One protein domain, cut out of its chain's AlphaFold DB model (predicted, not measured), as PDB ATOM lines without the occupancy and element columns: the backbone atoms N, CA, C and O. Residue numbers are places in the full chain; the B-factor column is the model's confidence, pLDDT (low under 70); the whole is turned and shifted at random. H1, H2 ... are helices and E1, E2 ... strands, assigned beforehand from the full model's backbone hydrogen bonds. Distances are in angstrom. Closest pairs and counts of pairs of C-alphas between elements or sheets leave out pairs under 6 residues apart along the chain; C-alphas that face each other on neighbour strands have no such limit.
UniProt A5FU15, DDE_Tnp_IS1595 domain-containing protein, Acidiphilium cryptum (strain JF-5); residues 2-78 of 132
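Overview. This is residues 2 to 78 of the 132 residues of the protein "DDE_Tnp_IS1595 domain-containing protein" of Acidiphilium cryptum (strain JF-5) (UniProt A5FU15). A small sheet of four strands, E1 to E4, forms a slab, and a long helix, H2, runs away from it as an arm that only grazes the slab with its residues 63 to 67; residues 68 to 78, of which 68 to 77 belong to H2, stick out. The short helix H1 lies off the end of the sheet, and the long link of residues 28 to 41 loops back over one face of the sheet at E3 and E4. The printed part has 77 residues, with four named strands and then two named helices in the order E1 E2 E3 E4 H1 H2; the sheet runs E1 E2 E3 E4, is mixed, and the class is mixed, helices and strands. The whole is only just compact, close to loose, with a radius of gyration of the C-alphas of 13.6 A and spans of 40 by 28 by 23 A.

Arrangement. E1, residues 7 to 10, is an edge strand and meets E2, residues 13 to 17, only at a point, where the C-alphas of Met 8 and Phe 14 face each other at 5.5 A. E2 and E3, residues 23 to 27, are antiparallel neighbours at 160 degrees and form a hairpin; N 16 and O 24 are 2.8 A apart, within hydrogen-bond range. E3 and the other edge strand E4, residues 42 to 45, are parallel at 14 degrees, with N 25 and O 42 at 2.7 A, within hydrogen-bond range. H1, residues 51 to 55, is not on the sheet and is apart from E1, E2 and E3. H2, residues 61 to 77, is on the sheet but only grazes it, with residues 63 to 67; its closest C-alphas to E1 are those of Met 8 and Val 63, 7.5 A apart. H1 and H2 are close but not clearly touching, the closest C-alphas being those of Ala 55 and Asn 64, 6.8 A apart. In H1 and H2 every O i to N i+4 pair is within hydrogen-bond range.

Along the chain. E1 is 9.2 A long from first to last C-alpha and begins at C-alpha 7 (9.804, 20.581, 24.926). E2 measures 13.4 A, E3 13.1 A, E4 10.1 A and H1 6.7 A. H2 measures 24.1 A, from C-alpha 61 (-4.258, 24.008, 22.227) to C-alpha 77 (-3.493, 4.778, 36.659).

Size, cuts and confidence. The two C-alphas farthest apart are those of Leu 20 and Tyr 78, at 43.0 A. The printed part has no cut. The link from E3 to E4, 14 residues, is long, and the other links are tight. The mean pLDDT of the printed part is 71.8; residues 2 to 23, 48 and 55 are under 70.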
ATOM      1  N   PHE A   2       8.917  18.056   9.732       23.42
ATOM      2  CA  PHE A   2       8.494  18.235  11.123       23.42
ATOM      3  C   PHE A   2       9.401  19.308  11.729       23.42
ATOM      4  O   PHE A   2      10.574  19.007  11.953       23.42
ATOM      5  N   PRO A   3       8.941  20.546  11.965       35.41
ATOM      6  CA  PRO A   3       9.721  21.447  12.781       35.41
ATOM      7  C   PRO A   3       9.514  21.018  14.237       35.41
ATOM      8  O   PRO A   3       8.388  20.975  14.719       35.41
ATOM      9  N   LEU A   4      10.614  20.636  14.885       36.59
ATOM     10  CA  LEU A   4      10.867  20.797  16.319       36.59
ATOM     11  C   LEU A   4       9.729  20.342  17.249       36.59
ATOM     12  O   LEU A   4       8.797  21.085  17.537       36.59
ATOM     13  N   CYS A   5       9.854  19.124  17.780       32.31
ATOM     14  CA  CYS A   5       9.067  18.679  18.930       32.31
ATOM     15  C   CYS A   5       9.256  19.702  20.071       32.31
ATOM     16  O   CYS A   5      10.378  19.817  20.572       32.31
ATOM     17  N   PRO A   6       8.235  20.483  20.464       44.53
ATOM     18  CA  PRO A   6       8.417  21.488  21.494       44.53
ATOM     19  C   PRO A   6       8.545  20.779  22.842       44.53
ATOM     20  O   PRO A   6       7.665  20.013  23.244       44.53
ATOM     21  N   LEU A   7       9.643  21.030  23.549       46.47
ATOM     22  CA  LEU A   7       9.804  20.581  24.926       46.47
ATOM     23  C   LEU A   7       8.934  21.472  25.823       46.47
ATOM     24  O   LEU A   7       9.120  22.687  25.911       46.47
ATOM     25  N   MET A   8       7.931  20.854  26.442       47.34
ATOM     26  CA  MET A   8       7.029  21.485  27.401       47.34
ATOM     27  C   MET A   8       7.814  21.881  28.658       47.34
ATOM     28  O   MET A   8       8.362  21.008  29.324       47.34
ATOM     29  N   LEU A   9       7.861  23.180  28.983       49.38
ATOM     30  CA  LEU A   9       8.689  23.692  30.087       49.38
ATOM     31  C   LEU A   9       7.918  23.861  31.409       49.38
ATOM     32  O   LEU A   9       8.499  23.687  32.466       49.38
ATOM     33  N   HIS A  10       6.612  24.139  31.354       45.00
ATOM     34  CA  HIS A  10       5.550  23.920  32.359       45.00
ATOM     35  C   HIS A  10       4.280  24.637  31.833       45.00
ATOM     36  O   HIS A  10       4.340  25.302  30.799       45.00
ATOM     37  N   ARG A  11       3.112  24.448  32.476       49.69
ATOM     38  CA  ARG A  11       1.768  24.930  32.050       49.69
ATOM     39  C   ARG A  11       1.765  26.194  31.174       49.69
ATOM     40  O   ARG A  11       2.068  27.255  31.679       49.69
ATOM     41  N   GLY A  12       1.303  26.105  29.927       55.38
ATOM     42  CA  GLY A  12       1.039  27.298  29.114       55.38
ATOM     43  C   GLY A  12       2.274  27.961  28.505       55.38
ATOM     44  O   GLY A  12       2.115  29.043  27.961       55.38
ATOM     45  N   ALA A  13       3.458  27.331  28.549       53.31
ATOM     46  CA  ALA A  13       4.665  27.822  27.882       53.31
ATOM     47  C   ALA A  13       5.348  26.776  26.978       53.31
ATOM     48  O   ALA A  13       5.452  25.603  27.356       53.31
ATOM     49  N   PHE A  14       5.853  27.200  25.811       58.97
ATOM     50  CA  PHE A  14       6.671  26.372  24.897       58.97
ATOM     51  C   PHE A  14       8.020  26.990  24.670       58.97
ATOM     52  O   PHE A  14       8.066  28.185  24.420       58.97
ATOM     53  N   ARG A  15       9.068  26.166  24.650       54.94
ATOM     54  CA  ARG A  15      10.386  26.562  24.161       54.94
ATOM     55  C   ARG A  15      10.552  26.113  22.716       54.94
ATOM     56  O   ARG A  15      10.383  24.932  22.408       54.94
ATOM     57  N   TYR A  16      10.897  27.056  21.853       55.97
ATOM     58  CA  TYR A  16      11.331  26.802  20.488       55.97
ATOM     59  C   TYR A  16      12.825  27.105  20.383       55.97
ATOM     60  O   TYR A  16      13.268  28.194  20.740       55.97
ATOM     61  N   PHE A  17      13.588  26.136  19.872       51.69
ATOM     62  CA  PHE A  17      14.984  26.339  19.490       51.69
ATOM     63  C   PHE A  17      15.006  27.009  18.113       51.69
ATOM     64  O   PHE A  17      14.671  26.377  17.107       51.69
ATOM     65  N   GLY A  18      15.333  28.300  18.058       48.72
ATOM     66  CA  GLY A  18      15.473  29.006  16.787       48.72
ATOM     67  C   GLY A  18      16.715  28.533  16.012       48.72
ATOM     68  O   GLY A  18      17.708  28.141  16.626       48.72
ATOM     69  N   PRO A  19      16.727  28.628  14.667       42.50
ATOM     70  CA  PRO A  19      17.881  28.254  13.837       42.50
ATOM     71  C   PRO A  19      19.150  29.097  14.094       42.50
ATOM     72  O   PRO A  19      20.205  28.774  13.564       42.50
ATOM     73  N   LEU A  20      19.057  30.153  14.914       47.75
ATOM     74  CA  LEU A  20      20.155  31.046  15.304       47.75
ATOM     75  C   LEU A  20      20.613  30.864  16.766       47.75
ATOM     76  O   LEU A  20      21.391  31.672  17.259       47.75
ATOM     77  N   GLY A  21      20.135  29.833  17.475       53.03
ATOM     78  CA  GLY A  21      20.585  29.525  18.841       53.03
ATOM     79  C   GLY A  21      19.961  30.372  19.956       53.03
ATOM     80  O   GLY A  21      20.357  30.227  21.107       53.03
ATOM     81  N   PHE A  22      18.973  31.217  19.646       56.44
ATOM     82  CA  PHE A  22      18.150  31.879  20.659       56.44
ATOM     83  C   PHE A  22      16.950  31.001  21.010       56.44
ATOM     84  O   PHE A  22      16.173  30.597  20.138       56.44
ATOM     85  N   ASP A  23      16.809  30.713  22.298       68.88
ATOM     86  CA  ASP A  23      15.651  30.029  22.853       68.88
ATOM     87  C   ASP A  23      14.503  31.019  23.028       68.88
ATOM     88  O   ASP A  23      14.623  31.986  23.778       68.88
ATOM     89  N   ALA A  24      13.387  30.791  22.337       78.25
ATOM     90  CA  ALA A  24      12.188  31.611  22.469       78.25
ATOM     91  C   ALA A  24      11.108  30.845  23.231       78.25
ATOM     92  O   ALA A  24      10.802  29.693  22.913       78.25
ATOM     93  N   VAL A  25      10.520  31.493  24.231       82.19
ATOM     94  CA  VAL A  25       9.428  30.974  25.040       82.19
ATOM     95  C   VAL A  25       8.165  31.769  24.762       82.19
ATOM     96  O   VAL A  25       8.154  32.979  24.933       82.19
ATOM     97  N   VAL A  26       7.083  31.090  24.388       84.56
ATOM     98  CA  VAL A  26       5.756  31.712  24.255       84.56
ATOM     99  C   VAL A  26       4.903  31.283  25.438       84.56
ATOM    100  O   VAL A  26       4.732  30.075  25.595       84.56
ATOM    101  N   SER A  27       4.361  32.209  26.242       85.06
ATOM    102  CA  SER A  27       3.500  31.873  27.389       85.06
ATOM    103  C   SER A  27       2.145  32.583  27.431       85.06
ATOM    104  O   SER A  27       1.947  33.614  26.791       85.06
ATOM    105  N   ASP A  28       1.203  32.036  28.205       80.00
ATOM    106  CA  ASP A  28      -0.153  32.580  28.392       80.00
ATOM    107  C   ASP A  28      -0.230  33.827  29.301       80.00
ATOM    108  O   ASP A  28      -1.306  34.395  29.505       80.00
ATOM    109  N   GLY A  29       0.917  34.283  29.819       75.25
ATOM    110  CA  GLY A  29       1.041  35.494  30.631       75.25
ATOM    111  C   GLY A  29       0.767  35.319  32.121       75.25
ATOM    112  O   GLY A  29       0.616  36.322  32.820       75.25
ATOM    113  N   LEU A  30       0.725  34.081  32.627       79.69
ATOM    114  CA  LEU A  30       0.722  33.830  34.069       79.69
ATOM    115  C   LEU A  30       1.988  34.390  34.738       79.69
ATOM    116  O   LEU A  30       3.091  34.267  34.206       79.69
ATOM    117  N   ALA A  31       1.832  34.935  35.950       80.12
ATOM    118  CA  ALA A  31       2.917  35.570  36.711       80.12
ATOM    119  C   ALA A  31       4.134  34.653  36.939       80.12
ATOM    120  O   ALA A  31       5.258  35.133  37.039       80.12
ATOM    121  N   TYR A  32       3.925  33.332  36.949       77.12
ATOM    122  CA  TYR A  32       4.989  32.331  37.071       77.12
ATOM    123  C   TYR A  32       6.046  32.419  35.953       77.12
ATOM    124  O   TYR A  32       7.184  32.010  36.154       77.12
ATOM    125  N   PHE A  33       5.702  32.985  34.791       79.75
ATOM    126  CA  PHE A  33       6.621  33.149  33.661       79.75
ATOM    127  C   PHE A  33       7.391  34.472  33.654       79.75
ATOM    128  O   PHE A  33       8.129  34.722  32.710       79.75
ATOM    129  N   GLY A  34       7.261  35.316  34.683       79.00
ATOM    130  CA  GLY A  34       7.918  36.630  34.715       79.00
ATOM    131  C   GLY A  34       9.451  36.589  34.645       79.00
ATOM    132  O   GLY A  34      10.058  37.562  34.217       79.00
ATOM    133  N   HIS A  35      10.061  35.458  35.009       82.94
ATOM    134  CA  HIS A  35      11.516  35.276  35.089       82.94
ATOM    135  C   HIS A  35      12.108  34.475  33.922       82.94
ATOM    136  O   HIS A  35      13.260  34.056  33.965       82.94
ATOM    137  N   VAL A  36      11.332  34.222  32.864       81.56
ATOM    138  CA  VAL A  36      11.817  33.456  31.703       81.56
ATOM    139  C   VAL A  36      12.977  34.171  30.999       81.56
ATOM    140  O   VAL A  36      13.925  33.517  30.564       81.56
ATOM    141  N   SER A  37      12.942  35.504  30.958       81.94
ATOM    142  CA  SER A  37      14.025  36.330  30.412       81.94
ATOM    143  C   SER A  37      15.327  36.221  31.214       81.94
ATOM    144  O   SER A  37      16.406  36.294  30.631       81.94
ATOM    145  N   ASP A  38      15.245  35.967  32.526       84.69
ATOM    146  CA  ASP A  38      16.418  35.800  33.398       84.69
ATOM    147  C   ASP A  38      17.207  34.524  33.045       84.69
ATOM    148  O   ASP A  38      18.406  34.431  33.303       84.69
ATOM    149  N   ALA A  39      16.557  33.552  32.393       80.94
ATOM    150  CA  ALA A  39      17.175  32.332  31.877       80.94
ATOM    151  C   ALA A  39      17.797  32.500  30.472       80.94
ATOM    152  O   ALA A  39      18.128  31.505  29.826       80.94
ATOM    153  N   GLY A  40      17.921  33.735  29.967       82.25
ATOM    154  CA  GLY A  40      18.476  34.025  28.639       82.25
ATOM    155  C   GLY A  40      17.563  33.627  27.474       82.25
ATOM    156  O   GLY A  40      18.020  33.566  26.334       82.25
ATOM    157  N   CYS A  41      16.285  33.346  27.746       80.75
ATOM    158  CA  CYS A  41      15.290  33.030  26.727       80.75
ATOM    159  C   CYS A  41      14.522  34.298  26.325       80.75
ATOM    160  O   CYS A  41      14.086  35.058  27.186       80.75
ATOM    161  N   ALA A  42      14.285  34.504  25.029       83.56
ATOM    162  CA  ALA A  42      13.311  35.499  24.584       83.56
ATOM    163  C   ALA A  42      11.914  35.079  25.071       83.56
ATOM    164  O   ALA A  42      11.579  33.897  24.996       83.56
ATOM    165  N   HIS A  43      11.102  36.009  25.578       85.50
ATOM    166  CA  HIS A  43       9.798  35.684  26.161       85.50
ATOM    167  C   HIS A  43       8.662  36.469  25.502       85.50
ATOM    168  O   HIS A  43       8.507  37.666  25.726       85.50
ATOM    169  N   ASP A  44       7.843  35.762  24.727       85.50
ATOM    170  CA  ASP A  44       6.633  36.286  24.101       85.50
ATOM    171  C   ASP A  44       5.403  35.925  24.936       85.50
ATOM    172  O   ASP A  44       5.095  34.755  25.179       85.50
ATOM    173  N   VAL A  45       4.653  36.939  25.360       84.06
ATOM    174  CA  VAL A  45       3.459  36.750  26.188       84.06
ATOM    175  C   VAL A  45       2.196  36.943  25.359       84.06
ATOM    176  O   VAL A  45       1.884  38.047  24.918       84.06
ATOM    177  N   ILE A  46       1.407  35.880  25.226       84.06
ATOM    178  CA  ILE A  46       0.069  35.917  24.636       84.06
ATOM    179  C   ILE A  46      -0.938  35.819  25.772       84.06
ATOM    180  O   ILE A  46      -1.288  34.730  26.224       84.06
ATOM    181  N   ARG A  47      -1.433  36.973  26.230       77.94
ATOM    182  CA  ARG A  47      -2.480  37.025  27.255       77.94
ATOM    183  C   ARG A  47      -3.761  36.434  26.697       77.94
ATOM    184  O   ARG A  47      -4.518  37.088  25.982       77.94
ATOM    185  N   THR A  48      -3.994  35.181  27.041       69.44
ATOM    186  CA  THR A  48      -5.278  34.552  26.787       69.44
ATOM    187  C   THR A  48      -6.211  34.994  27.914       69.44
ATOM    188  O   THR A  48      -5.766  35.131  29.050       69.44
ATOM    189  N   GLY A  49      -7.477  35.298  27.620       73.31
ATOM    190  CA  GLY A  49      -8.448  35.659  28.662       73.31
ATOM    191  C   GLY A  49      -8.665  34.532  29.687       73.31
ATOM    192  O   GLY A  49      -7.892  33.583  29.787       73.31
ATOM    193  N   SER A  50      -9.757  34.574  30.442       73.06
ATOM    194  CA  SER A  50     -10.104  33.489  31.367       73.06
ATOM    195  C   SER A  50     -11.136  32.521  30.775       73.06
ATOM    196  O   SER A  50     -11.842  32.812  29.807       73.06
ATOM    197  N   GLY A  51     -11.226  31.328  31.368       75.50
ATOM    198  CA  GLY A  51     -12.300  30.373  31.095       75.50
ATOM    199  C   GLY A  51     -12.109  29.470  29.864       75.50
ATOM    200  O   GLY A  51     -11.030  29.398  29.272       75.50
ATOM    201  N   PRO A  52     -13.164  28.728  29.475       73.00
ATOM    202  CA  PRO A  52     -13.083  27.690  28.442       73.00
ATOM    203  C   PRO A  52     -12.681  28.207  27.057       73.00
ATOM    204  O   PRO A  52     -12.067  27.471  26.287       73.00
ATOM    205  N   ALA A  53     -13.015  29.460  26.737       73.69
ATOM    206  CA  ALA A  53     -12.634  30.093  25.477       73.69
ATOM    207  C   ALA A  53     -11.114  30.299  25.389       73.69
ATOM    208  O   ALA A  53     -10.513  30.009  24.357       73.69
ATOM    209  N   ALA A  54     -10.481  30.697  26.495       73.75
ATOM    210  CA  ALA A  54      -9.036  30.850  26.561       73.75
ATOM    211  C   ALA A  54      -8.301  29.509  26.435       73.75
ATOM    212  O   ALA A  54      -7.338  29.385  25.681       73.75
ATOM    213  N   ALA A  55      -8.822  28.455  27.067       68.12
ATOM    214  CA  ALA A  55      -8.265  27.107  26.936       68.12
ATOM    215  C   ALA A  55      -8.309  26.560  25.490       68.12
ATOM    216  O   ALA A  55      -7.539  25.660  25.145       68.12
ATOM    217  N   ARG A  56      -9.192  27.103  24.639       72.12
ATOM    218  CA  ARG A  56      -9.335  26.745  23.218       72.12
ATOM    219  C   ARG A  56      -8.485  27.601  22.279       72.12
ATOM    220  O   ARG A  56      -8.562  27.383  21.069       72.12
ATOM    221  N   SER A  57      -7.679  28.529  22.803       75.81
ATOM    222  CA  SER A  57      -6.737  29.304  21.994       75.81
ATOM    223  C   SER A  57      -5.880  28.364  21.135       75.81
ATOM    224  O   SER A  57      -5.272  27.433  21.679       75.81
ATOM    225  N   PRO A  58      -5.825  28.562  19.805       79.06
ATOM    226  CA  PRO A  58      -5.103  27.670  18.904       79.06
ATOM    227  C   PRO A  58      -3.612  27.608  19.245       79.06
ATOM    228  O   PRO A  58      -3.016  26.539  19.126       79.06
ATOM    229  N   THR A  59      -3.049  28.706  19.758       80.50
ATOM    230  CA  THR A  59      -1.648  28.796  20.179       80.50
ATOM    231  C   THR A  59      -1.319  27.780  21.269       80.50
ATOM    232  O   THR A  59      -0.344  27.047  21.143       80.50
ATOM    233  N   PHE A  60      -2.156  27.665  22.306       80.00
ATOM    234  CA  PHE A  60      -1.894  26.798  23.464       80.00
ATOM    235  C   PHE A  60      -2.627  25.455  23.420       80.00
ATOM    236  O   PHE A  60      -2.464  24.632  24.324       80.00
ATOM    237  N   LYS A  61      -3.419  25.205  22.369       82.81
ATOM    238  CA  LYS A  61      -4.258  24.008  22.227       82.81
ATOM    239  C   LYS A  61      -3.476  22.725  22.488       82.81
ATOM    240  O   LYS A  61      -3.930  21.888  23.262       82.81
ATOM    241  N   TRP A  62      -2.302  22.579  21.876       81.06
ATOM    242  CA  TRP A  62      -1.537  21.339  21.973       81.06
ATOM    243  C   TRP A  62      -1.016  21.071  23.391       81.06
ATOM    244  O   TRP A  62      -1.070  19.923  23.828       81.06
ATOM    245  N   VAL A  63      -0.596  22.092  24.154       81.06
ATOM    246  CA  VAL A  63      -0.207  21.872  25.560       81.06
ATOM    247  C   VAL A  63      -1.376  21.728  26.485       81.06
ATOM    248  O   VAL A  63      -1.287  20.928  27.407       81.06
ATOM    249  N   ASN A  64      -2.492  22.401  26.232       83.75
ATOM    250  CA  ASN A  64      -3.709  22.113  26.980       83.75
ATOM    251  C   ASN A  64      -4.133  20.651  26.766       83.75
ATOM    252  O   ASN A  64      -4.514  19.975  27.723       83.75
ATOM    253  N   THR A  65      -3.971  20.115  25.551       84.94
ATOM    254  CA  THR A  65      -4.147  18.685  25.271       84.94
ATOM    255  C   THR A  65      -3.102  17.821  25.981       84.94
ATOM    256  O   THR A  65      -3.473  16.836  26.613       84.94
ATOM    257  N   ALA A  66      -1.816  18.181  25.942       83.19
ATOM    258  CA  ALA A  66      -0.760  17.432  26.629       83.19
ATOM    259  C   ALA A  66      -0.986  17.374  28.152       83.19
ATOM    260  O   ALA A  66      -0.931  16.299  28.744       83.19
ATOM    261  N   LEU A  67      -1.341  18.501  28.775       84.56
ATOM    262  CA  LEU A  67      -1.726  18.602  30.186       84.56
ATOM    263  C   LEU A  67      -2.968  17.771  30.509       84.56
ATOM    264  O   LEU A  67      -3.016  17.115  31.550       84.56
ATOM    265  N   GLY A  68      -3.965  17.784  29.622       87.38
ATOM    266  CA  GLY A  68      -5.144  16.930  29.734       87.38
ATOM    267  C   GLY A  68      -4.769  15.448  29.733       87.38
ATOM    268  O   GLY A  68      -5.222  14.705  30.599       87.38
ATOM    269  N   ASN A  69      -3.873  15.037  28.834       86.81
ATOM    270  CA  ASN A  69      -3.380  13.662  28.761       86.81
ATOM    271  C   ASN A  69      -2.586  13.265  30.014       86.81
ATOM    272  O   ASN A  69      -2.806  12.175  30.534       86.81
ATOM    273  N   ILE A  70      -1.725  14.149  30.533       86.56
ATOM    274  CA  ILE A  70      -1.012  13.941  31.805       86.56
ATOM    275  C   ILE A  70      -2.014  13.703  32.934       86.56
ATOM    276  O   ILE A  70      -1.929  12.704  33.648       86.56
ATOM    277  N   LYS A  71      -2.999  14.598  33.073       87.94
ATOM    278  CA  LYS A  71      -4.024  14.500  34.116       87.94
ATOM    279  C   LYS A  71      -4.797  13.184  34.014       87.94
ATOM    280  O   LYS A  71      -4.940  12.493  35.019       87.94
ATOM    281  N   SER A  72      -5.271  12.837  32.819       89.62
ATOM    282  CA  SER A  72      -6.026  11.603  32.585       89.62
ATOM    283  C   SER A  72      -5.188  10.354  32.849       89.62
ATOM    284  O   SER A  72      -5.688   9.417  33.460       89.62
ATOM    285  N   ALA A  73      -3.913  10.341  32.454       86.38
ATOM    286  CA  ALA A  73      -3.017   9.217  32.706       86.38
ATOM    287  C   ALA A  73      -2.768   9.002  34.207       86.38
ATOM    288  O   ALA A  73      -2.847   7.870  34.678       86.38
ATOM    289  N   ILE A  74      -2.526  10.074  34.970       87.50
ATOM    290  CA  ILE A  74      -2.321   9.985  36.424       87.50
ATOM    291  C   ILE A  74      -3.607   9.507  37.114       87.50
ATOM    292  O   ILE A  74      -3.577   8.529  37.856       87.50
ATOM    293  N   VAL A  75      -4.748  10.151  36.847       88.56
ATOM    294  CA  VAL A  75      -6.027   9.799  37.493       88.56
ATOM    295  C   VAL A  75      -6.510   8.403  37.088       88.56
ATOM    296  O   VAL A  75      -7.094   7.703  37.907       88.56
ATOM    297  N   GLY A  76      -6.255   7.973  35.849       88.62
ATOM    298  CA  GLY A  76      -6.625   6.639  35.375       88.62
ATOM    299  C   GLY A  76      -5.725   5.516  35.899       88.62
ATOM    300  O   GLY A  76      -6.193   4.390  36.036       88.62
ATOM    301  N   THR A  77      -4.455   5.802  36.203       88.94
ATOM    302  CA  THR A  77      -3.493   4.778  36.659       88.94
ATOM    303  C   THR A  77      -3.529   4.580  38.175       88.94
ATOM    304  O   THR A  77      -3.407   3.453  38.652       88.94
ATOM    305  N   TYR A  78      -3.703   5.653  38.954       88.19
ATOM    306  CA  TYR A  78      -3.635   5.582  40.415       88.19
ATOM    307  C   TYR A  78      -5.013   5.737  41.058       88.19
ATOM    308  O   TYR A  78      -5.680   6.755  40.894       88.19
TER     309      TYR A  78